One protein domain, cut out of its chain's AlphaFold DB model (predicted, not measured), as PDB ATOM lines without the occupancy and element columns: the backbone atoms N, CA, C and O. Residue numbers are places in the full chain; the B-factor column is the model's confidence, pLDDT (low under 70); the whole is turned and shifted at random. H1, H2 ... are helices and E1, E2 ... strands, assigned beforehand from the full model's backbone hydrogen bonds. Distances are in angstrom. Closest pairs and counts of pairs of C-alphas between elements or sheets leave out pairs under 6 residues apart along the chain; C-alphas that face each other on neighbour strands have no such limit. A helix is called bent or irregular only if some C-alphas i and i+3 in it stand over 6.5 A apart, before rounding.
ATOM      1  N   ASP A 166      -3.984 -31.526  -4.358       83.12
ATOM      2  CA  ASP A 166      -2.650 -31.177  -3.839       83.12
ATOM      3  C   ASP A 166      -1.554 -32.006  -4.528       83.12
ATOM      4  O   ASP A 166      -0.578 -31.474  -5.061       83.12
ATOM      5  N   ALA A 167      -1.760 -33.325  -4.627       85.38
ATOM      6  CA  ALA A 167      -0.865 -34.228  -5.348       85.38
ATOM      7  C   ALA A 167      -0.843 -34.004  -6.872       85.38
ATOM      8  O   ALA A 167       0.051 -34.521  -7.538       85.38
ATOM      9  N   SER A 168      -1.815 -33.291  -7.445       90.31
ATOM     10  CA  SER A 168      -1.788 -32.867  -8.849       90.31
ATOM     11  C   SER A 168      -0.923 -31.617  -9.008       90.31
ATOM     12  O   SER A 168      -0.012 -31.615  -9.829       90.31
ATOM     13  N   VAL A 169      -1.138 -30.601  -8.164       91.50
ATOM     14  CA  VAL A 169      -0.339 -29.362  -8.143       91.50
ATOM     15  C   VAL A 169       1.138 -29.670  -7.880       91.50
ATOM     16  O   VAL A 169       2.003 -29.196  -8.613       91.50
ATOM     17  N   ALA A 170       1.436 -30.533  -6.904       91.25
ATOM     18  CA  ALA A 170       2.800 -30.976  -6.612       91.25
ATOM     19  C   ALA A 170       3.469 -31.666  -7.816       91.25
ATOM     20  O   ALA A 170       4.652 -31.449  -8.071       91.25
ATOM     21  N   VAL A 171       2.726 -32.463  -8.593       94.12
ATOM     22  CA  VAL A 171       3.250 -33.107  -9.813       94.12
ATOM     23  C   VAL A 171       3.493 -32.082 -10.920       94.12
ATOM     24  O   VAL A 171       4.570 -32.104 -11.512       94.12
ATOM     25  N   SER A 172       2.567 -31.147 -11.157       94.19
ATOM     26  CA  SER A 172       2.766 -30.056 -12.122       94.19
ATOM     27  C   SER A 172       4.014 -29.233 -11.787       94.19
ATOM     28  O   SER A 172       4.865 -29.049 -12.655       94.19
ATOM     29  N   ARG A 173       4.191 -28.845 -10.516       94.19
ATOM     30  CA  ARG A 173       5.387 -28.133 -10.035       94.19
ATOM     31  C   ARG A 173       6.679 -28.928 -10.227       94.19
ATOM     32  O   ARG A 173       7.681 -28.361 -10.653       94.19
ATOM     33  N   LEU A 174       6.673 -30.239  -9.980       94.56
ATOM     34  CA  LEU A 174       7.838 -31.096 -10.232       94.56
ATOM     35  C   LEU A 174       8.172 -31.220 -11.730       94.56
ATOM     36  O   LEU A 174       9.348 -31.284 -12.087       94.56
ATOM     37  N   VAL A 175       7.170 -31.233 -12.615       95.62
ATOM     38  CA  VAL A 175       7.372 -31.264 -14.077       95.62
ATOM     39  C   VAL A 175       7.864 -29.912 -14.608       95.62
ATOM     40  O   VAL A 175       8.760 -29.885 -15.453       95.62
ATOM     41  N   GLU A 176       7.354 -28.792 -14.089       94.94
ATOM     42  CA  GLU A 176       7.891 -27.446 -14.348       94.94
ATOM     43  C   GLU A 176       9.366 -27.352 -13.923       94.94
ATOM     44  O   GLU A 176      10.217 -26.952 -14.717       94.94
ATOM     45  N   ALA A 177       9.687 -27.815 -12.711       94.38
ATOM     46  CA  ALA A 177      11.046 -27.839 -12.177       94.38
ATOM     47  C   ALA A 177      12.001 -28.709 -13.001       94.38
ATOM     48  O   ALA A 177      13.136 -28.310 -13.251       94.38
ATOM     49  N   LEU A 178      11.541 -29.880 -13.460       95.19
ATOM     50  CA  LEU A 178      12.316 -30.735 -14.356       95.19
ATOM     51  C   LEU A 178      12.641 -30.008 -15.665       95.19
ATOM     52  O   LEU A 178      13.793 -30.037 -16.085       95.19
ATOM     53  N   ARG A 179      11.660 -29.341 -16.288       94.94
ATOM     54  CA  ARG A 179      11.851 -28.584 -17.542       94.94
ATOM     55  C   ARG A 179      12.787 -27.385 -17.369       94.94
ATOM     56  O   ARG A 179      13.536 -27.073 -18.287       94.94
ATOM     57  N   ALA A 180      12.770 -26.744 -16.201       94.62
ATOM     58  CA  ALA A 180      13.680 -25.653 -15.854       94.62
ATOM     59  C   ALA A 180      15.097 -26.126 -15.456       94.62
ATOM     60  O   ALA A 180      16.010 -25.306 -15.350       94.62
ATOM     61  N   HIS A 181      15.311 -27.425 -15.218       94.69
ATOM     62  CA  HIS A 181      16.594 -27.934 -14.741       94.69
ATOM     63  C   HIS A 181      17.642 -27.993 -15.875       94.69
ATOM     64  O   HIS A 181      17.378 -28.589 -16.925       94.69
ATOM     65  N   PRO A 182      18.884 -27.502 -15.674       94.00
ATOM     66  CA  PRO A 182      19.925 -27.489 -16.715       94.00
ATOM     67  C   PRO A 182      20.374 -28.887 -17.180       94.00
ATOM     68  O   PRO A 182      21.093 -29.012 -18.165       94.00
ATOM     69  N   GLN A 183      19.953 -29.947 -16.484       93.62
ATOM     70  CA  GLN A 183      20.225 -31.350 -16.820       93.62
ATOM     71  C   GLN A 183      18.933 -32.153 -17.096       93.62
ATOM     72  O   GLN A 183      18.887 -33.347 -16.798       93.62
ATOM     73  N   HIS A 184      17.861 -31.524 -17.599       93.88
ATOM     74  CA  HIS A 184      16.548 -32.173 -17.755       93.88
ATOM     75  C   HIS A 184      16.593 -33.498 -18.541       93.88
ATOM     76  O   HIS A 184      16.108 -34.510 -18.036       93.88
ATOM     77  N   GLU A 185      17.251 -33.545 -19.706       94.19
ATOM     78  CA  GLU A 185      17.393 -34.783 -20.496       94.19
ATOM     79  C   GLU A 185      18.148 -35.889 -19.751       94.19
ATOM     80  O   GLU A 185      17.792 -37.067 -19.834       94.19
ATOM     81  N   ALA A 186      19.168 -35.527 -18.969       94.69
ATOM     82  CA  ALA A 186      19.926 -36.489 -18.178       94.69
ATOM     83  C   ALA A 186      19.083 -37.039 -17.011       94.69
ATOM     84  O   ALA A 186      19.107 -38.243 -16.766       94.69
ATOM     85  N   LEU A 187      18.268 -36.204 -16.352       95.19
ATOM     86  CA  LEU A 187      17.305 -36.636 -15.328       95.19
ATOM     87  C   LEU A 187      16.203 -37.537 -15.911       95.19
ATOM     88  O   LEU A 187      15.868 -38.562 -15.316       95.19
ATOM     89  N   ILE A 188      15.669 -37.210 -17.091       95.00
ATOM     90  CA  ILE A 188      14.694 -38.049 -17.806       95.00
ATOM     91  C   ILE A 188      15.327 -39.397 -18.186       95.00
ATOM     92  O   ILE A 188      14.718 -40.452 -17.990       95.00
ATOM     93  N   SER A 189      16.564 -39.381 -18.682       94.81
ATOM     94  CA  SER A 189      17.322 -40.584 -19.049       94.81
ATOM     95  C   SER A 189      17.639 -41.460 -17.834       94.81
ATOM     96  O   SER A 189      17.428 -42.672 -17.886       94.81
ATOM     97  N   ALA A 190      18.046 -40.860 -16.712       93.88
ATOM     98  CA  ALA A 190      18.240 -41.535 -15.428       93.88
ATOM     99  C   ALA A 190      16.935 -42.161 -14.915       93.88
ATOM    100  O   ALA A 190      16.921 -43.317 -14.495       93.88
ATOM    101  N   GLY A 191      15.812 -41.450 -15.044       92.12
ATOM    102  CA  GLY A 191      14.477 -41.980 -14.771       92.12
ATOM    103  C   GLY A 191      14.123 -43.212 -15.598       92.12
ATOM    104  O   GLY A 191      13.584 -44.184 -15.065       92.12
ATOM    105  N   LYS A 192      14.464 -43.210 -16.891       93.19
ATOM    106  CA  LYS A 192      14.220 -44.331 -17.815       93.19
ATOM    107  C   LYS A 192      15.091 -45.563 -17.520       93.19
ATOM    108  O   LYS A 192      14.688 -46.669 -17.884       93.19
ATOM    109  N   GLN A 193      16.224 -45.427 -16.819       91.56
ATOM    110  CA  GLN A 193      17.046 -46.572 -16.399       91.56
ATOM    111  C   GLN A 193      16.291 -47.535 -15.464       91.56
ATOM    112  O   GLN A 193      15.251 -47.215 -14.883       91.56
ATOM    113  N   LYS A 194      16.833 -48.750 -15.297       91.00
ATOM    114  CA  LYS A 194      16.268 -49.788 -14.414       91.00
ATOM    115  C   LYS A 194      16.455 -49.494 -12.919       91.00
ATOM    116  O   LYS A 194      15.842 -50.180 -12.101       91.00
ATOM    117  N   ASP A 195      17.265 -48.501 -12.557       94.19
ATOM    118  CA  ASP A 195      17.557 -48.165 -11.165       94.19
ATOM    119  C   ASP A 195      16.308 -47.624 -10.445       94.19
ATOM    120  O   ASP A 195      15.789 -46.544 -10.736       94.19
ATOM    121  N   GLN A 196      15.795 -48.415  -9.501       94.62
ATOM    122  CA  GLN A 196      14.583 -48.078  -8.756       94.62
ATOM    123  C   GLN A 196      14.837 -47.019  -7.673       94.62
ATOM    124  O   GLN A 196      13.876 -46.385  -7.240       94.62
ATOM    125  N   LEU A 197      16.087 -46.833  -7.231       95.25
ATOM    126  CA  LEU A 197      16.466 -45.840  -6.230       95.25
ATOM    127  C   LEU A 197      16.634 -44.467  -6.881       95.25
ATOM    128  O   LEU A 197      15.949 -43.539  -6.456       95.25
ATOM    129  N   VAL A 198      17.424 -44.347  -7.952       96.19
ATOM    130  CA  VAL A 198      17.568 -43.099  -8.730       96.19
ATOM    131  C   VAL A 198      16.192 -42.588  -9.171       96.19
ATOM    132  O   VAL A 198      15.840 -41.439  -8.900       96.19
ATOM    133  N   ARG A 199      15.343 -43.468  -9.719       95.69
ATOM    134  CA  ARG A 199      13.962 -43.130 -10.106       95.69
ATOM    135  C   ARG A 199      13.090 -42.666  -8.922       95.69
ATOM    136  O   ARG A 199      12.208 -41.833  -9.113       95.69
ATOM    137  N   SER A 200      13.334 -43.146  -7.700       95.50
ATOM    138  CA  SER A 200      12.633 -42.661  -6.496       95.50
ATOM    139  C   SER A 200      13.193 -41.345  -5.938       95.50
ATOM    140  O   SER A 200      12.455 -40.604  -5.293       95.50
ATOM    141  N   LEU A 201      14.476 -41.054  -6.183       96.31
ATOM    142  CA  LEU A 201      15.175 -39.879  -5.657       96.31
ATOM    143  C   LEU A 201      15.058 -38.649  -6.559       96.31
ATOM    144  O   LEU A 201      15.043 -37.547  -6.031       96.31
ATOM    145  N   ILE A 202      14.925 -38.794  -7.881       96.50
ATOM    146  CA  ILE A 202      14.816 -37.647  -8.807       96.50
ATOM    147  C   ILE A 202      13.680 -36.664  -8.437       96.50
ATOM    148  O   ILE A 202      13.954 -35.466  -8.380       96.50
ATOM    149  N   PRO A 203      12.445 -37.094  -8.095       95.38
ATOM    150  CA  PRO A 203      11.406 -36.161  -7.638       95.38
ATOM    151  C   PRO A 203      11.761 -35.459  -6.317       95.38
ATOM    152  O   PRO A 203      11.467 -34.281  -6.142       95.38
ATOM    153  N   LEU A 204      12.450 -36.156  -5.405       94.88
ATOM    154  CA  LEU A 204      12.936 -35.598  -4.134       94.88
ATOM    155  C   LEU A 204      14.097 -34.603  -4.348       94.88
ATOM    156  O   LEU A 204      14.221 -33.625  -3.614       94.88
ATOM    157  N   TYR A 205      14.930 -34.844  -5.364       95.44
ATOM    158  CA  TYR A 205      16.018 -33.971  -5.803       95.44
ATOM    159  C   TYR A 205      15.481 -32.679  -6.435       95.44
ATOM    160  O   TYR A 205      15.996 -31.601  -6.147       95.44
ATOM    161  N   LEU A 206      14.423 -32.776  -7.247       94.69
ATOM    162  CA  LEU A 206      13.750 -31.624  -7.855       94.69
ATOM    163  C   LEU A 206      12.995 -30.781  -6.820       94.69
ATOM    164  O   LEU A 206      13.116 -29.557  -6.844       94.69
ATOM    165  N   ALA A 207      12.278 -31.410  -5.879       93.12
ATOM    166  CA  ALA A 207      11.527 -30.708  -4.832       93.12
ATOM    167  C   ALA A 207      12.401 -29.731  -4.024       93.12
ATOM    168  O   ALA A 207      11.983 -28.603  -3.778       93.12
ATOM    169  N   ARG A 208      13.651 -30.122  -3.722       90.25
ATOM    170  CA  ARG A 208      14.691 -29.290  -3.075       90.25
ATOM    171  C   ARG A 208      14.850 -27.898  -3.709       90.25
ATOM    172  O   ARG A 208      15.212 -26.962  -3.004       90.25
ATOM    173  N   SER A 209      14.648 -27.781  -5.021       85.56
ATOM    174  CA  SER A 209      14.809 -26.541  -5.799       85.56
ATOM    175  C   SER A 209      13.501 -25.812  -6.125       85.56
ATOM    176  O   SER A 209      13.565 -24.739  -6.714       85.56
ATOM    177  N   VAL A 210      12.340 -26.373  -5.769       83.31
ATOM    178  CA  VAL A 210      11.031 -25.726  -5.971       83.31
ATOM    179  C   VAL A 210      10.639 -24.958  -4.720       83.31
ATOM    180  O   VAL A 210      10.661 -23.735  -4.712       83.31
ATOM    181  N   ASP A 211      10.338 -25.696  -3.655       72.12
ATOM    182  CA  ASP A 211       9.828 -25.188  -2.388       72.12
ATOM    183  C   ASP A 211      10.188 -26.188  -1.287       72.12
ATOM    184  O   ASP A 211      10.040 -27.399  -1.461       72.12
ATOM    185  N   ALA A 212      10.558 -25.696  -0.101       64.81
ATOM    186  CA  ALA A 212      10.756 -26.539   1.088       64.81
ATOM    187  C   ALA A 212       9.451 -27.194   1.607       64.81
ATOM    188  O   ALA A 212       9.479 -27.990   2.549       64.81
ATOM    189  N   ASP A 213       8.321 -26.849   0.990       72.50
ATOM    190  CA  ASP A 213       6.961 -27.178   1.404       72.50
ATOM    191  C   ASP A 213       6.264 -28.216   0.506       72.50
ATOM    192  O   ASP A 213       5.183 -28.689   0.861       72.50
ATOM    193  N   LEU A 214       6.868 -28.603  -0.625       84.31
ATOM    194  CA  LEU A 214       6.272 -29.536  -1.587       84.31
ATOM    195  C   LEU A 214       6.335 -30.987  -1.075       84.31
ATOM    196  O   LEU A 214       7.402 -31.602  -1.036       84.31
ATOM    197  N   GLU A 215       5.181 -31.564  -0.726       87.12
ATOM    198  CA  GLU A 215       5.103 -32.952  -0.253       87.12
ATOM    199  C   GLU A 215       5.356 -33.970  -1.385       87.12
ATOM    200  O   GLU A 215       4.519 -34.237  -2.256       87.12
ATOM    201  N   VAL A 216       6.522 -34.620  -1.325       90.62
ATOM    202  CA  VAL A 216       6.838 -35.780  -2.163       90.62
ATOM    203  C   VAL A 216       6.513 -37.074  -1.415       90.62
ATOM    204  O   VAL A 216       7.144 -37.446  -0.421       90.62
ATOM    205  N   THR A 217       5.544 -37.809  -1.955       90.94
ATOM    206  CA  THR A 217       5.171 -39.160  -1.532       90.94
ATOM    207  C   THR A 217       5.500 -40.163  -2.633       90.94
ATOM    208  O   THR A 217       5.762 -39.814  -3.784       90.94
ATOM    209  N   SER A 218       5.406 -41.455  -2.321       90.69
ATOM    210  CA  SER A 218       5.418 -42.495  -3.354       90.69
ATOM    211  C   SER A 218       4.280 -42.342  -4.376       90.69
ATOM    212  O   SER A 218       4.435 -42.784  -5.512       90.69
ATOM    213  N   GLY A 219       3.164 -41.703  -4.001       91.50
ATOM    214  CA  GLY A 219       2.040 -41.401  -4.888       91.50
ATOM    215  C   GLY A 219       2.361 -40.300  -5.902       91.50
ATOM    216  O   GLY A 219       2.190 -40.524  -7.101       91.50
ATOM    217  N   THR A 220       2.884 -39.153  -5.453       92.94
ATOM    218  CA  THR A 220       3.289 -38.060  -6.361       92.94
ATOM    219  C   THR A 220       4.461 -38.478  -7.246       92.94
ATOM    220  O   THR A 220       4.399 -38.269  -8.453       92.94
ATOM    221  N   THR A 221       5.445 -39.208  -6.709       94.12
ATOM    222  CA  THR A 221       6.514 -39.850  -7.498       94.12
ATOM    223  C   THR A 221       5.971 -40.777  -8.595       94.12
ATOM    224  O   THR A 221       6.481 -40.775  -9.711       94.12
ATOM    225  N   SER A 222       4.934 -41.573  -8.310       94.50
ATOM    226  CA  SER A 222       4.340 -42.488  -9.297       94.50
ATOM    227  C   SER A 222       3.608 -41.739 -10.418       94.50
ATOM    228  O   SER A 222       3.769 -42.092 -11.585       94.50
ATOM    229  N   ARG A 223       2.865 -40.676 -10.078       95.31
ATOM    230  CA  ARG A 223       2.192 -39.798 -11.053       95.31
ATOM    231  C   ARG A 223       3.190 -39.028 -11.922       95.31
ATOM    232  O   ARG A 223       3.077 -39.082 -13.137       95.31
ATOM    233  N   PHE A 224       4.202 -38.404 -11.315       95.62
ATOM    234  CA  PHE A 224       5.270 -37.668 -12.007       95.62
ATOM    235  C   PHE A 224       5.946 -38.495 -13.109       95.62
ATOM    236  O   PHE A 224       6.166 -38.000 -14.210       95.62
ATOM    237  N   TRP A 225       6.231 -39.774 -12.850       95.81
ATOM    238  CA  TRP A 225       6.786 -40.650 -13.884       95.81
ATOM    239  C   TRP A 225       5.760 -41.066 -14.945       95.81
ATOM    240  O   TRP A 225       6.140 -41.227 -16.103       95.81
ATOM    241  N   GLY A 226       4.472 -41.149 -14.594       94.56
ATOM    242  CA  GLY A 226       3.369 -41.309 -15.546       94.56
ATOM    243  C   GLY A 226       3.291 -40.173 -16.573       94.56
ATOM    244  O   GLY A 226       3.266 -40.456 -17.767       94.56
ATOM    245  N   GLU A 227       3.370 -38.911 -16.130       94.44
ATOM    246  CA  GLU A 227       3.410 -37.719 -17.008       94.44
ATOM    247  C   GLU A 227       4.587 -37.739 -18.004       94.44
ATOM    248  O   GLU A 227       4.535 -37.128 -19.068       94.44
ATOM    249  N   LEU A 228       5.665 -38.456 -17.665       92.44
ATOM    250  CA  LEU A 228       6.879 -38.598 -18.476       92.44
ATOM    251  C   LEU A 228       6.916 -39.914 -19.284       92.44
ATOM    252  O   LEU A 228       7.955 -40.260 -19.851       92.44
ATOM    253  N   GLY A 229       5.812 -40.671 -19.320       92.69
ATOM    254  CA  GLY A 229       5.703 -41.950 -20.033       92.69
ATOM    255  C   GLY A 229       6.504 -43.105 -19.412       92.69
ATOM    256  O   GLY A 229       6.741 -44.119 -20.068       92.69
ATOM    257  N   VAL A 230       6.952 -42.973 -18.160       92.19
ATOM    258  CA  VAL A 230       7.784 -43.959 -17.457       92.19
ATOM    259  C   VAL A 230       6.934 -44.764 -16.474       92.19
ATOM    260  O   VAL A 230       6.596 -44.304 -15.384       92.19
ATOM    261  N   THR A 231       6.640 -46.022 -16.808       91.69
ATOM    262  CA  THR A 231       5.884 -46.924 -15.923       91.69
ATOM    263  C   THR A 231       6.607 -47.138 -14.589       91.69
ATOM    264  O   THR A 231       7.627 -47.834 -14.515       91.69
ATOM    265  N   TYR A 232       6.074 -46.556 -13.511       93.31
ATOM    266  CA  TYR A 232       6.608 -46.704 -12.159       93.31
ATOM    267  C   TYR A 232       5.514 -46.577 -11.098       93.31
ATOM    268  O   TYR A 232       4.938 -45.510 -10.893       93.31
ATOM    269  N   ALA A 233       5.221 -47.680 -10.410       91.50
ATOM    270  CA  ALA A 233       4.147 -47.750  -9.425       91.50
ATOM    271  C   ALA A 233       4.607 -47.298  -8.026       91.50
ATOM    272  O   ALA A 233       5.699 -47.653  -7.577       91.50
ATOM    273  N   ALA A 234       3.736 -46.603  -7.289       88.12
ATOM    274  CA  ALA A 234       3.999 -46.119  -5.928       88.12
ATOM    275  C   ALA A 234       4.569 -47.175  -4.943       88.12
ATOM    276  O   ALA A 234       5.467 -46.827  -4.168       88.12
ATOM    277  N   PRO A 235       4.157 -48.464  -4.957       88.56
ATOM    278  CA  PRO A 235       4.780 -49.487  -4.113       88.56
ATOM    279  C   PRO A 235       6.284 -49.666  -4.366       88.56
ATOM    280  O   PRO A 235       7.025 -49.935  -3.420       88.56
ATOM    281  N   ASN A 236       6.759 -49.461  -5.600       93.19
ATOM    282  CA  ASN A 236       8.180 -49.571  -5.940       93.19
ATOM    283  C   ASN A 236       8.974 -48.384  -5.384       93.19
ATOM    284  O   ASN A 236      10.034 -48.598  -4.801       93.19
ATOM    285  N   ALA A 237       8.428 -47.164  -5.464       90.56
ATOM    286  CA  ALA A 237       9.016 -45.974  -4.842       90.56
ATOM    287  C   ALA A 237       9.137 -46.128  -3.317       90.56
ATOM    288  O   ALA A 237      10.204 -45.917  -2.741       90.56
ATOM    289  N   ALA A 238       8.063 -46.580  -2.660       91.19
ATOM    290  CA  ALA A 238       8.070 -46.842  -1.221       91.19
ATOM    291  C   ALA A 238       9.056 -47.963  -0.834       91.19
ATOM    292  O   ALA A 238       9.730 -47.864   0.191       91.19
ATOM    293  N   LYS A 239       9.172 -49.015  -1.657       94.31
ATOM    294  CA  LYS A 239      10.114 -50.123  -1.441       94.31
ATOM    295  C   LYS A 239      11.570 -49.685  -1.621       94.31
ATOM    296  O   LYS A 239      12.384 -50.018  -0.766       94.31
ATOM    297  N   ALA A 240      11.895 -48.929  -2.670       93.69
ATOM    298  CA  ALA A 240      13.251 -48.439  -2.924       93.69
ATOM    299  C   ALA A 240      13.749 -47.560  -1.765       93.69
ATOM    300  O   ALA A 240      14.762 -47.873  -1.144       93.69
ATOM    301  N   LEU A 241      12.969 -46.544  -1.383       92.25
ATOM    302  CA  LEU A 241      13.308 -45.629  -0.287       92.25
ATOM    303  C   LEU A 241      13.343 -46.309   1.098       92.25
ATOM    304  O   LEU A 241      13.974 -45.789   2.014       92.25
ATOM    305  N   ARG A 242      12.688 -47.469   1.269       92.69
ATOM    306  CA  ARG A 242      12.762 -48.280   2.498       92.69
ATOM    307  C   ARG A 242      13.959 -49.236   2.523       92.69
ATOM    308  O   ARG A 242      14.499 -49.477   3.597       92.69
ATOM    309  N   LEU A 243      14.345 -49.812   1.383       94.12
ATOM    310  CA  LEU A 243      15.524 -50.684   1.286       94.12
ATOM    311  C   LEU A 243      16.823 -49.877   1.380       94.12
ATOM    312  O   LEU A 243      17.771 -50.302   2.034       94.12
ATOM    313  N   HIS A 244      16.843 -48.694   0.772       92.44
ATOM    314  CA  HIS A 244      17.996 -47.804   0.733       92.44
ATOM    315  C   HIS A 244      17.814 -46.654   1.732       92.44
ATOM    316  O   HIS A 244      17.623 -45.491   1.373       92.44
ATOM    317  N   GLY A 245      17.854 -47.002   3.021       90.31
ATOM    318  CA  GLY A 245      17.809 -46.025   4.108       90.31
ATOM    319  C   GLY A 245      18.985 -45.042   4.056       90.31
ATOM    320  O   GLY A 245      20.104 -45.408   3.698       90.31
ATOM    321  N   GLY A 246      18.734 -43.782   4.417       92.44
ATOM    322  CA  GLY A 246      19.757 -42.731   4.483       92.44
ATOM    323  C   GLY A 246      19.955 -41.908   3.203       92.44
ATOM    324  O   GLY A 246      20.624 -40.880   3.276       92.44
ATOM    325  N   TYR A 247      19.350 -42.285   2.070       94.62
ATOM    326  CA  TYR A 247      19.289 -41.447   0.853       94.62
ATOM    327  C   TYR A 247      18.083 -40.486   0.857       94.62
ATOM    328  O   TYR A 247      18.130 -39.412   0.259       94.62
ATOM    329  N   ALA A 248      17.023 -40.837   1.588       93.00
ATOM    330  CA  ALA A 248      15.895 -39.964   1.900       93.00
ATOM    331  C   ALA A 248      15.570 -40.033   3.399       93.00
ATOM    332  O   ALA A 248      15.825 -41.051   4.050       93.00
ATOM    333  N   GLN A 249      14.988 -38.959   3.928       91.69
ATOM    334  CA  GLN A 249      14.577 -38.815   5.321       91.69
ATOM    335  C   GLN A 249      13.080 -38.481   5.398       91.69
ATOM    336  O   GLN A 249      12.555 -37.737   4.571       91.69
ATOM    337  N   ASP A 250      12.393 -39.039   6.394       90.12
ATOM    338  CA  ASP A 250      11.011 -38.683   6.715       90.12
ATOM    339  C   ASP A 250      10.951 -37.355   7.483       90.12
ATOM    340  O   ASP A 250      11.699 -37.131   8.439       90.12
ATOM    341  N   THR A 251      10.054 -36.470   7.052       85.69
ATOM    342  CA  THR A 251       9.834 -35.133   7.616       85.69
ATOM    343  C   THR A 251       8.362 -34.948   8.000       85.69
ATOM    344  O   THR A 251       7.533 -35.833   7.799       85.69
ATOM    345  N   LYS A 252       8.006 -33.771   8.531       80.44
ATOM    346  CA  LYS A 252       6.607 -33.422   8.844       80.44
ATOM    347  C   LYS A 252       5.703 -33.272   7.604       80.44
ATOM    348  O   LYS A 252       4.492 -33.257   7.782       80.44
ATOM    349  N   LYS A 253       6.272 -33.140   6.394       74.56
ATOM    350  CA  LYS A 253       5.569 -32.892   5.114       74.56
ATOM    351  C   LYS A 253       5.870 -33.983   4.066       74.56
ATOM    352  O   LYS A 253       6.070 -33.693   2.893       74.56
ATOM    353  N   GLY A 254       6.023 -35.234   4.501       82.00
ATOM    354  CA  GLY A 254       6.447 -36.339   3.632       82.00
ATOM    355  C   GLY A 254       7.970 -36.508   3.579       82.00
ATOM    356  O   GLY A 254       8.667 -36.236   4.562       82.00
ATOM    357  N   LYS A 255       8.510 -37.012   2.461       87.94
ATOM    358  CA  LYS A 255       9.941 -37.347   2.344       87.94
ATOM    359  C   LYS A 255      10.761 -36.208   1.742       87.94
ATOM    360  O   LYS A 255      10.333 -35.566   0.793       87.94
ATOM    361  N   ALA A 256      11.982 -36.037   2.248       90.56
ATOM    362  CA  ALA A 256      13.002 -35.146   1.694       90.56
ATOM    363  C   ALA A 256      14.270 -35.931   1.314       90.56
ATOM    364  O   ALA A 256      14.561 -36.981   1.897       90.56
ATOM    365  N   ILE A 257      15.037 -35.430   0.343       93.81
ATOM    366  CA  ILE A 257      16.330 -36.012  -0.046       93.81
ATOM    367  C   ILE A 257      17.424 -35.660   0.977       93.81
ATOM    368  O   ILE A 257      17.434 -34.562   1.528       93.81
ATOM    369  N   THR A 258      18.362 -36.576   1.236       94.81
ATOM    370  CA  THR A 258      19.550 -36.286   2.064       94.81
ATOM    371  C   THR A 258      20.741 -35.875   1.196       94.81
ATOM    372  O   THR A 258      20.741 -36.090  -0.014       94.81
ATOM    373  N   ALA A 259      21.821 -35.381   1.814       95.31
ATOM    374  CA  ALA A 259      23.092 -35.143   1.119       95.31
ATOM    375  C   ALA A 259      23.631 -36.390   0.381       95.31
ATOM    376  O   ALA A 259      24.177 -36.265  -0.710       95.31
ATOM    377  N   ARG A 260      23.413 -37.602   0.919       96.62
ATOM    378  CA  ARG A 260      23.771 -38.859   0.233       96.62
ATOM    379  C   ARG A 260      22.828 -39.181  -0.927       96.62
ATOM    380  O   ARG A 260      23.277 -39.701  -1.941       96.62
ATOM    381  N   GLY A 261      21.536 -38.867  -0.795       95.56
ATOM    382  CA  GLY A 261      20.575 -38.953  -1.900       95.56
ATOM    383  C   GLY A 261      20.959 -38.056  -3.073       95.56
ATOM    384  O   GLY A 261      20.930 -38.502  -4.215       95.56
ATOM    385  N   ILE A 262      21.369 -36.824  -2.769       95.81
ATOM    386  CA  ILE A 262      21.862 -35.830  -3.729       95.81
ATOM    387  C   ILE A 262      23.087 -36.374  -4.479       95.81
ATOM    388  O   ILE A 262      23.014 -36.554  -5.691       95.81
ATOM    389  N   GLN A 263      24.142 -36.760  -3.748       96.75
ATOM    390  CA  GLN A 263      25.375 -37.324  -4.319       96.75
ATOM    391  C   GLN A 263      25.115 -38.536  -5.227       96.75
ATOM    392  O   GLN A 263      25.734 -38.665  -6.276       96.75
ATOM    393  N   TYR A 264      24.187 -39.417  -4.850       96.56
ATOM    394  CA  TYR A 264      23.867 -40.620  -5.620       96.56
ATOM    395  C   TYR A 264      23.083 -40.334  -6.913       96.56
ATOM    396  O   TYR A 264      23.274 -41.023  -7.915       96.56
ATOM    397  N   VAL A 265      22.218 -39.312  -6.920       96.38
ATOM    398  CA  VAL A 265      21.571 -38.832  -8.155       96.38
ATOM    399  C   VAL A 265      22.601 -38.153  -9.059       96.38
ATOM    400  O   VAL A 265      22.627 -38.428 -10.254       96.38
ATOM    401  N   GLU A 266      23.477 -37.321  -8.498       95.69
ATOM    402  CA  GLU A 266      24.523 -36.612  -9.245       95.69
ATOM    403  C   GLU A 266      25.534 -37.600  -9.870       95.69
ATOM    404  O   GLU A 266      25.775 -37.534 -11.075       95.69
ATOM    405  N   GLU A 267      25.993 -38.619  -9.133       95.44
ATOM    406  CA  GLU A 267      26.839 -39.698  -9.672       95.44
ATOM    407  C   GLU A 267      26.130 -40.496 -10.789       95.44
ATOM    408  O   GLU A 267      26.743 -40.870 -11.792       95.44
ATOM    409  N   ALA A 268      24.818 -40.742 -10.675       93.94
ATOM    410  CA  ALA A 268      24.048 -41.408 -11.730       93.94
ATOM    411  C   ALA A 268      23.950 -40.564 -13.020       93.94
ATOM    412  O   ALA A 268      23.939 -41.124 -14.119       93.94
ATOM    413  N   LEU A 269      23.927 -39.232 -12.900       94.06
ATOM    414  CA  LEU A 269      23.972 -38.303 -14.034       94.06
ATOM    415  C   LEU A 269      25.377 -38.226 -14.653       94.06
ATOM    416  O   LEU A 269      25.505 -38.174 -15.878       94.06
ATOM    417  N   GLU A 270      26.439 -38.295 -13.848       93.81
ATOM    418  CA  GLU A 270      27.821 -38.376 -14.344       93.81
ATOM    419  C   GLU A 270      28.085 -39.679 -15.112       93.81
ATOM    420  O   GLU A 270      28.636 -39.641 -16.215       93.81
ATOM    421  N   ARG A 271      27.608 -40.820 -14.597       91.38
ATOM    422  CA  ARG A 271      27.652 -42.125 -15.288       91.38
ATOM    423  C   ARG A 271      26.859 -42.145 -16.603       91.38
ATOM    424  O   ARG A 271      27.160 -42.953 -17.470       91.38
ATOM    425  N   LEU A 272      25.853 -41.280 -16.762       88.94
ATOM    426  CA  LEU A 272      25.146 -41.071 -18.035       88.94
ATOM    427  C   LEU A 272      25.918 -40.161 -18.996       88.94
ATOM    428  O   LEU A 272      25.863 -40.364 -20.207       88.94
ATOM    429  N   ARG A 273      26.636 -39.164 -18.467       86.56
ATOM    430  CA  ARG A 273      27.484 -38.254 -19.252       86.56
ATOM    431  C   ARG A 273      28.756 -38.930 -19.772       86.56
ATOM    432  O   ARG A 273      29.319 -38.462 -20.757       86.56
ATOM    433  N   GLN A 274      29.201 -40.006 -19.128       83.44
ATOM    434  CA  GLN A 274      30.283 -40.871 -19.594       83.44
ATOM    435  C   GLN A 274      29.698 -42.067 -20.372       83.44
ATOM    436  O   GLN A 274      29.452 -43.113 -19.767       83.44
TER     437      GLN A 274
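Overview. This is residues 166 to 274 of the 278 residues of an uncharacterized protein of Pyxidicoccus fallax (UniProt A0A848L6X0). A small hairpin of two strands, E1 and E2, packs through E2 on helix H3, the core of a body with five more helices packed round it. H1, H4, H5 and H6 cross H3, while H2 folds back alongside it. The printed part has 109 residues, with six named helices and two named strands in the order H1 H2 H3 H4 H5 E1 E2 H6; the two-stranded sheet is antiparallel and the class is mostly helix. The whole is compact, with a radius of gyration of the C-alphas of 12.3 A, and spans 37 by 28 by 24 A.

Arrangement. E1, residues 248 to 251, and E2, residues 254 to 257, form a hairpin; N 249 and O 256 are within hydrogen-bond range at 2.9 A, as are N 256 and O 249 at 2.9 A. H3, residues 196 to 207, is the hub, touching five helices; its closest C-alpha to E2 is that of Leu 204, 5.3 A from that of Ile 257. H3 is irregular, but only just: C-alphas 200 and 203 are 6.7 A apart. H2, residues 184 to 192, forms a helical hairpin with H3, at a shallow tilt of 32 degrees, opposite ways; their closest C-alphas, Gly 191 and Arg 199, are 4.8 A apart. H5, residues 234 to 243, touches H3 about perpendicular at 81 degrees, closest at the C-alphas of Ala 237 and Ser 200, 5.2 A. H6, residues 259 to 273, touches H3 at 70.0 degrees, only just about perpendicular, closest at the C-alphas of Val 265 and Val 198, 5.9 A. H4, residues 218 to 227, touches H3 at 89 degrees, about perpendicular, closest at the C-alphas of Thr 221 and Pro 203, 6.1 A. H1, residues 166 to 180, touches H4 at a steep tilt of 54 degrees, the same way, closest at the C-alphas of Val 171 and Phe 224, 5.4 A. H1 and H6 are apart. Every O i to N i+4 pair is within hydrogen-bond range in H2, H4, H5 and H6; in H1 it is 10 of 11 and in H3 6 of 8.

Along the chain. H1 begins at C-alpha 166, (-2.650, -31.177, -3.839), and is 21.0 A long. H3 is 18.1 A long. H6 is 21.1 A long and ends at C-alpha 273, (27.484, -38.254, -19.252).

Size, cuts and confidence. The two C-alphas farthest apart, those of Asp 166 and Gln 274, are 37.8 A apart. The printed part has no cut and no long link. Mean pLDDT of the printed part is 91.8; residue 212 alone is under 70.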